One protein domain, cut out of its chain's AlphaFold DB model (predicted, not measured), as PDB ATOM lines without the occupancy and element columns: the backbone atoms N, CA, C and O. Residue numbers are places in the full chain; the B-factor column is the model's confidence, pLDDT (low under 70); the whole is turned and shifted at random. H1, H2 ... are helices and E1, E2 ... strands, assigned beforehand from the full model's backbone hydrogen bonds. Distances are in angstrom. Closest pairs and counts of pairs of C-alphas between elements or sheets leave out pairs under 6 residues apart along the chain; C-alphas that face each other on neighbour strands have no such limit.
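AT A GLANCE: This is residues 7 to 66 of the 69 residues of an uncharacterized protein of Acutalibacter sp. 1XD8-33 (UniProt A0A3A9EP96). A long hairpin of two strands, E1 and E2, makes the longest axis; H2 folds back beside the end where E1 begins, while residues 7 to 23, with H1, stick out free on the other side. The 60 printed residues have two named helices and two named strands, in the order H1, E1, E2, H2, a mixed class with an antiparallel sheet E1 - E2. The whole is loose, radius of gyration of the C-alphas 14.4 A, spanning 43 by 30 by 17 A.

IN THESE COORDINATES: Find C-alpha 27 at (259.608, 189.865, 199.335); from there E1, residues 27 to 37, runs 30.2 A. E2, residues 40 to 50, returns over 31.1 A. H2, residues 53 to 65, runs 18.3 A to C-alpha 65 at (253.570, 201.700, 215.713). H1, residues 7 to 21, measures 21.3 A.

HOW THE PARTS SIT: In the hairpin E1 and E2, look at N 31 and O 46, 2.8 A apart, within hydrogen-bond range. The closest C-alphas of E1 and H2 are Ile 29 and Ala 56, 6.5 A. H1 and H2 are apart. In H1 and H2 every O i to N i+4 pair is within hydrogen-bond range.

THE WHOLE: The C-alphas farthest apart, Gly 22 and Asp 38, are 43.0 A apart. The printed part has no cut, and its three links are tight. Confidence is under 70 in 22 residues, among them 19 to 30.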
ATOM      1  N   THR A   7     254.387 171.200 213.411       85.56
ATOM      2  CA  THR A   7     255.262 170.416 212.530       85.56
ATOM      3  C   THR A   7     254.832 170.577 211.078       85.56
ATOM      4  O   THR A   7     255.655 170.840 210.194       85.56
ATOM      5  N   LEU A   8     253.524 170.506 210.832       79.94
ATOM      6  CA  LEU A   8     252.936 170.766 209.523       79.94
ATOM      7  C   LEU A   8     253.196 172.206 209.058       79.94
ATOM      8  O   LEU A   8     253.511 172.436 207.886       79.94
ATOM      9  N   LEU A   9     253.113 173.179 209.969       64.62
ATOM     10  CA  LEU A   9     253.389 174.585 209.663       64.62
ATOM     11  C   LEU A   9     254.856 174.828 209.282       64.62
ATOM     12  O   LEU A   9     255.119 175.536 208.306       64.62
ATOM     13  N   ARG A  10     255.813 174.199 209.979       72.56
ATOM     14  CA  ARG A  10     257.244 174.273 209.631       72.56
ATOM     15  C   ARG A  10     257.525 173.720 208.233       72.56
ATOM     16  O   ARG A  10     258.124 174.427 207.424       72.56
ATOM     17  N   LYS A  11     256.987 172.540 207.898       81.06
ATOM     18  CA  LYS A  11     257.126 171.945 206.553       81.06
ATOM     19  C   LYS A  11     256.563 172.845 205.449       81.06
ATOM     20  O   LYS A  11     257.170 173.003 204.390       81.06
ATOM     21  N   ARG A  12     255.406 173.475 205.685       76.62
ATOM     22  CA  ARG A  12     254.808 174.428 204.731       76.62
ATOM     23  C   ARG A  12     255.687 175.662 204.536       76.62
ATOM     24  O   ARG A  12     255.864 176.099 203.400       76.62
ATOM     25  N   ARG A  13     256.270 176.195 205.615       74.19
ATOM     26  CA  ARG A  13     257.202 177.331 205.557       74.19
ATOM     27  C   ARG A  13     258.444 176.997 204.732       74.19
ATOM     28  O   ARG A  13     258.801 177.779 203.859       74.19
ATOM     29  N   GLU A  14     259.065 175.845 204.961       74.38
ATOM     30  CA  GLU A  14     260.248 175.401 204.211       74.38
ATOM     31  C   GLU A  14     259.960 175.256 202.715       74.38
ATOM     32  O   GLU A  14     260.710 175.776 201.889       74.38
ATOM     33  N   LYS A  15     258.820 174.650 202.358       74.12
ATOM     34  CA  LYS A  15     258.382 174.530 200.960       74.12
ATOM     35  C   LYS A  15     258.205 175.898 200.294       74.12
ATOM     36  O   LYS A  15     258.641 176.095 199.163       74.12
ATOM     37  N   ILE A  16     257.598 176.855 200.995       69.12
ATOM     38  CA  ILE A  16     257.418 178.226 200.498       69.12
ATOM     39  C   ILE A  16     258.768 178.932 200.320       69.12
ATOM     40  O   ILE A  16     258.973 179.601 199.309       69.12
ATOM     41  N   LEU A  17     259.698 178.781 201.265       64.38
ATOM     42  CA  LEU A  17     261.039 179.365 201.167       64.38
ATOM     43  C   LEU A  17     261.831 178.777 199.992       64.38
ATOM     44  O   LEU A  17     262.449 179.533 199.247       64.38
ATOM     45  N   ALA A  18     261.754 177.463 199.768       73.88
ATOM     46  CA  ALA A  18     262.386 176.803 198.628       73.88
ATOM     47  C   ALA A  18     261.827 177.308 197.286       73.88
ATOM     48  O   ALA A  18     262.594 177.659 196.392       73.88
ATOM     49  N   LEU A  19     260.498 177.440 197.171       64.19
ATOM     50  CA  LEU A  19     259.835 178.001 195.985       64.19
ATOM     51  C   LEU A  19     260.208 179.474 195.735       64.19
ATOM     52  O   LEU A  19     260.229 179.921 194.588       64.19
ATOM     53  N   ARG A  20     260.506 180.230 196.798       62.91
ATOM     54  CA  ARG A  20     260.927 181.637 196.724       62.91
ATOM     55  C   ARG A  20     262.412 181.799 196.398       62.91
ATOM     56  O   ARG A  20     262.765 182.775 195.751       62.91
ATOM     57  N   LYS A  21     263.268 180.837 196.759       64.81
ATOM     58  CA  LYS A  21     264.722 180.875 196.501       64.81
ATOM     59  C   LYS A  21     265.068 180.933 195.003       64.81
ATOM     60  O   LYS A  21     266.099 181.486 194.642       64.81
ATOM     61  N   GLY A  22     264.200 180.402 194.138       60.56
ATOM     62  CA  GLY A  22     264.365 180.433 192.677       60.56
ATOM     63  C   GLY A  22     263.774 181.661 191.973       60.56
ATOM     64  O   GLY A  22     263.953 181.811 190.768       60.56
ATOM     65  N   LYS A  23     263.061 182.544 192.681       56.34
ATOM     66  CA  LYS A  23     262.423 183.724 192.089       56.34
ATOM     67  C   LYS A  23     263.029 184.986 192.702       56.34
ATOM     68  O   LYS A  23     262.865 185.214 193.894       56.34
ATOM     69  N   LYS A  24     263.643 185.855 191.883       55.91
ATOM     70  CA  LYS A  24     263.921 187.278 192.206       55.91
ATOM     71  C   LYS A  24     262.605 188.068 192.376       55.91
ATOM     72  O   LYS A  24     262.410 189.109 191.760       55.91
ATOM     73  N   GLN A  25     261.634 187.527 193.107       55.72
ATOM     74  CA  GLN A  25     260.366 188.193 193.354       55.72
ATOM     75  C   GLN A  25     260.491 189.054 194.610       55.72
ATOM     76  O   GLN A  25     261.111 188.608 195.580       55.72
ATOM     77  N   PRO A  26     259.909 190.266 194.601       55.19
ATOM     78  CA  PRO A  26     259.902 191.137 195.765       55.19
ATOM     79  C   PRO A  26     259.363 190.363 196.968       55.19
ATOM     80  O   PRO A  26     258.376 189.621 196.872       55.19
ATOM     81  N   GLN A  27     260.058 190.478 198.096       56.72
ATOM     82  CA  GLN A  27     259.608 189.865 199.335       56.72
ATOM     83  C   GLN A  27     258.256 190.481 199.701       56.72
ATOM     84  O   GLN A  27     258.039 191.666 199.504       56.72
ATOM     85  N   HIS A  28     257.309 189.688 200.191       63.22
ATOM     86  CA  HIS A  28     256.041 190.230 200.674       63.22
ATOM     87  C   HIS A  28     255.990 190.046 202.185       63.22
ATOM     88  O   HIS A  28     256.172 188.925 202.670       63.22
ATOM     89  N   ILE A  29     255.738 191.125 202.921       65.81
ATOM     90  CA  ILE A  29     255.406 191.037 204.342       65.81
ATOM     91  C   ILE A  29     253.929 190.717 204.434       65.81
ATOM     92  O   ILE A  29     253.101 191.489 203.955       65.81
ATOM     93  N   GLY A  30     253.605 189.587 205.050       69.56
ATOM     94  CA  GLY A  30     252.241 189.293 205.463       69.56
ATOM     95  C   GLY A  30     252.033 189.756 206.898       69.56
ATOM     96  O   GLY A  30     252.745 189.290 207.786       69.56
ATOM     97  N   VAL A  31     251.062 190.635 207.132       70.88
ATOM     98  CA  VAL A  31     250.530 190.912 208.471       70.88
ATOM     99  C   VAL A  31     249.206 190.177 208.605       70.88
ATOM    100  O   VAL A  31     248.272 190.422 207.842       70.88
ATOM    101  N   CYS A  32     249.142 189.262 209.568       76.25
ATOM    102  CA  CYS A  32     247.918 188.551 209.914       76.25
ATOM    103  C   CYS A  32     247.313 189.191 211.164       76.25
ATOM    104  O   CYS A  32     247.976 189.258 212.196       76.25
ATOM    105  N   TYR A  33     246.064 189.630 211.078       76.25
ATOM    106  CA  TYR A  33     245.316 190.196 212.197       76.25
ATOM    107  C   TYR A  33     243.859 189.738 212.150       76.25
ATOM    108  O   TYR A  33     243.388 189.212 211.142       76.25
ATOM    109  N   ALA A  34     243.152 189.881 213.265       81.31
ATOM    110  CA  ALA A  34     241.738 189.554 213.357       81.31
ATOM    111  C   ALA A  34     240.925 190.852 213.374       81.31
ATOM    112  O   ALA A  34     241.239 191.758 214.143       81.31
ATOM    113  N   VAL A  35     239.898 190.938 212.533       81.38
ATOM    114  CA  VAL A  35     238.953 192.061 212.507       81.38
ATOM    115  C   VAL A  35     237.618 191.564 213.028       81.38
ATOM    116  O   VAL A  35     237.080 190.590 212.502       81.38
ATOM    117  N   THR A  36     237.076 192.229 214.044       88.38
ATOM    118  CA  THR A  36     235.720 191.958 214.525       88.38
ATOM    119  C   THR A  36     234.757 192.986 213.938       88.38
ATOM    120  O   THR A  36     234.915 194.180 214.173       88.38
ATOM    121  N   LEU A  37     233.771 192.515 213.176       85.31
ATOM    122  CA  LEU A  37     232.681 193.306 212.597       85.31
ATOM    123  C   LEU A  37     231.361 192.643 212.986       85.31
ATOM    124  O   LEU A  37     231.231 191.427 212.852       85.31
ATOM    125  N   ASP A  38     230.410 193.417 213.505       91.38
ATOM    126  CA  ASP A  38     229.081 192.936 213.917       91.38
ATOM    127  C   ASP A  38     229.126 191.683 214.816       91.38
ATOM    128  O   ASP A  38     228.383 190.716 214.637       91.38
ATOM    129  N   GLY A  39     230.073 191.661 215.761       89.69
ATOM    130  CA  GLY A  39     230.279 190.539 216.684       89.69
ATOM    131  C   GLY A  39     230.900 189.280 216.060       89.69
ATOM    132  O   GLY A  39     231.086 188.285 216.759       89.69
ATOM    133  N   LYS A  40     231.260 189.299 214.771       87.75
ATOM    134  CA  LYS A  40     231.933 188.199 214.064       87.75
ATOM    135  C   LYS A  40     233.403 188.526 213.825       87.75
ATOM    136  O   LYS A  40     233.737 189.624 213.394       87.75
ATOM    137  N   THR A  41     234.283 187.555 214.071       86.19
ATOM    138  CA  THR A  41     235.738 187.721 213.929       86.19
ATOM    139  C   THR A  41     236.246 187.081 212.644       86.19
ATOM    140  O   THR A  41     236.102 185.875 212.439       86.19
ATOM    141  N   TYR A  42     236.892 187.885 211.807       77.50
ATOM    142  CA  TYR A  42     237.433 187.497 210.512       77.50
ATOM    143  C   TYR A  42     238.965 187.531 210.546       77.50
ATOM    144  O   TYR A  42     239.543 188.558 210.914       77.50
ATOM    145  N   PRO A  43     239.654 186.443 210.163       75.25
ATOM    146  CA  PRO A  43     241.094 186.484 209.965       75.25
ATOM    147  C   PRO A  43     241.406 187.245 208.673       75.25
ATOM    148  O   PRO A  43     240.953 186.868 207.594       75.25
ATOM    149  N   VAL A  44     242.205 188.301 208.780       75.31
ATOM    150  CA  VAL A  44     242.668 189.110 207.652       75.31
ATOM    151  C   VAL A  44     244.172 188.931 207.498       75.31
ATOM    152  O   VAL A  44     244.935 189.064 208.453       75.31
ATOM    153  N   MET A  45     244.601 188.630 206.274       77.31
ATOM    154  CA  MET A  45     246.007 188.623 205.883       77.31
ATOM    155  C   MET A  45     246.229 189.754 204.883       77.31
ATOM    156  O   MET A  45     245.751 189.687 203.753       77.31
ATOM    157  N   ALA A  46     246.955 190.788 205.298       71.00
ATOM    158  CA  ALA A  46     247.383 191.868 204.419       71.00
ATOM    159  C   ALA A  46     248.814 191.600 203.941       71.00
ATOM    160  O   ALA A  46     249.719 191.423 204.755       71.00
ATOM    161  N   CYS A  47     249.018 191.558 202.623       72.19
ATOM    162  CA  CYS A  47     250.326 191.338 202.006       72.19
ATOM    163  C   CYS A  47     250.858 192.649 201.427       72.19
ATOM    164  O   CYS A  47     250.237 193.230 200.540       72.19
ATOM    165  N   PHE A  48     252.029 193.084 201.881       68.69
ATOM    166  CA  PHE A  48     252.682 194.300 201.409       68.69
ATOM    167  C   PHE A  48     253.925 193.948 200.598       68.69
ATOM    168  O   PHE A  48     254.746 193.162 201.079       68.69
ATOM    169  N   PRO A  49     254.117 194.535 199.406       66.38
ATOM    170  CA  PRO A  49     255.357 194.359 198.668       66.38
ATOM    171  C   PRO A  49     256.504 195.025 199.436       66.38
ATOM    172  O   PRO A  49     256.381 196.158 199.904       66.38
ATOM    173  N   ALA A  50     257.630 194.336 199.547       64.62
ATOM    174  CA  ALA A  50     258.885 194.819 200.098       64.62
ATOM    175  C   ALA A  50     260.009 194.483 199.108       64.62
ATOM    176  O   ALA A  50     260.215 193.333 198.718       64.62
ATOM    177  N   ALA A  51     260.718 195.513 198.653       65.12
ATOM    178  CA  ALA A  51     261.796 195.337 197.685       65.12
ATOM    179  C   ALA A  51     263.031 194.678 198.326       65.12
ATOM    180  O   ALA A  51     263.712 193.886 197.679       65.12
ATOM    181  N   THR A  52     263.282 194.981 199.603       67.06
ATOM    182  CA  THR A  52     264.442 194.527 200.384       67.06
ATOM    183  C   THR A  52     264.034 194.152 201.809       67.06
ATOM    184  O   THR A  52     262.926 194.468 202.253       67.06
ATOM    185  N   GLU A  53     264.929 193.480 202.534       67.75
ATOM    186  CA  GLU A  53     264.709 193.112 203.935       67.75
ATOM    187  C   GLU A  53     264.678 194.341 204.863       67.75
ATOM    188  O   GLU A  53     263.821 194.407 205.745       67.75
ATOM    189  N   GLU A  54     265.517 195.362 204.638       72.25
ATOM    190  CA  GLU A  54     265.411 196.649 205.348       72.25
ATOM    191  C   GLU A  54     264.055 197.322 205.107       72.25
ATOM    192  O   GLU A  54     263.364 197.674 206.061       72.25
ATOM    193  N   SER A  55     263.614 197.412 203.843       69.06
ATOM    194  CA  SER A  55     262.300 197.977 203.498       69.06
ATOM    195  C   SER A  55     261.162 197.220 204.185       69.06
ATOM    196  O   SER A  55     260.128 197.807 204.519       69.06
ATOM    197  N   ALA A  56     261.351 195.919 204.413       71.19
ATOM    198  CA  ALA A  56     260.409 195.126 205.167       71.19
ATOM    199  C   ALA A  56     260.383 195.523 206.655       71.19
ATOM    200  O   ALA A  56     259.314 195.788 207.209       71.19
ATOM    201  N   LYS A  57     261.542 195.623 207.309       73.38
ATOM    202  CA  LYS A  57     261.631 196.017 208.726       73.38
ATOM    203  C   LYS A  57     260.980 197.375 208.991       73.38
ATOM    204  O   LYS A  57     260.189 197.481 209.928       73.38
ATOM    205  N   ASP A  58     261.223 198.363 208.136       73.25
ATOM    206  CA  ASP A  58     260.648 199.706 208.287       73.25
ATOM    207  C   ASP A  58     259.126 199.704 208.125       73.25
ATOM    208  O   ASP A  58     258.405 200.277 208.945       73.25
ATOM    209  N   LYS A  59     258.606 198.988 207.117       71.56
ATOM    210  CA  LYS A  59     257.156 198.816 206.931       71.56
ATOM    211  C   LYS A  59     256.508 198.096 208.104       71.56
ATOM    212  O   LYS A  59     255.430 198.494 208.533       71.56
ATOM    213  N   LEU A  60     257.149 197.056 208.633       75.44
ATOM    214  CA  LEU A  60     256.644 196.342 209.801       75.44
ATOM    215  C   LEU A  60     256.597 197.263 211.026       75.44
ATOM    216  O   LEU A  60     255.579 197.308 211.711       75.44
ATOM    217  N   LYS A  61     257.660 198.038 211.266       75.00
ATOM    218  CA  LYS A  61     257.722 199.007 212.365       75.00
ATOM    219  C   LYS A  61     256.626 200.069 212.237       75.00
ATOM    220  O   LYS A  61     255.932 200.341 213.212       75.00
ATOM    221  N   TYR A  62     256.406 200.599 211.032       74.25
ATOM    222  CA  TYR A  62     255.317 201.536 210.749       74.25
ATOM    223  C   TYR A  62     253.934 200.932 211.023       74.25
ATOM    224  O   TYR A  62     253.108 201.574 211.665       74.25
ATOM    225  N   LEU A  63     253.685 199.699 210.571       70.50
ATOM    226  CA  LEU A  63     252.400 199.015 210.748       70.50
ATOM    227  C   LEU A  63     252.092 198.699 212.216       70.50
ATOM    228  O   LEU A  63     250.932 198.756 212.610       70.50
ATOM    229  N   ILE A  64     253.109 198.383 213.023       74.00
ATOM    230  CA  ILE A  64     252.947 198.135 214.463       74.00
ATOM    231  C   ILE A  64     252.745 199.451 215.220       74.00
ATOM    232  O   ILE A  64     251.849 199.548 216.055       74.00
ATOM    233  N   ASN A  65     253.553 200.470 214.923       77.06
ATOM    234  CA  ASN A  65     253.570 201.700 215.713       77.06
ATOM    235  C   ASN A  65     252.614 202.785 215.190       77.06
ATOM    236  O   ASN A  65     252.501 203.850 215.797       77.06
ATOM    237  N   GLY A  66     251.947 202.566 214.052       70.56
ATOM    238  CA  GLY A  66     251.074 203.558 213.418       70.56
ATOM    239  C   GLY A  66     251.807 204.854 213.056       70.56
ATOM    240  O   GLY A  66     251.246 205.936 213.203       70.56
TER     241      GLY A  66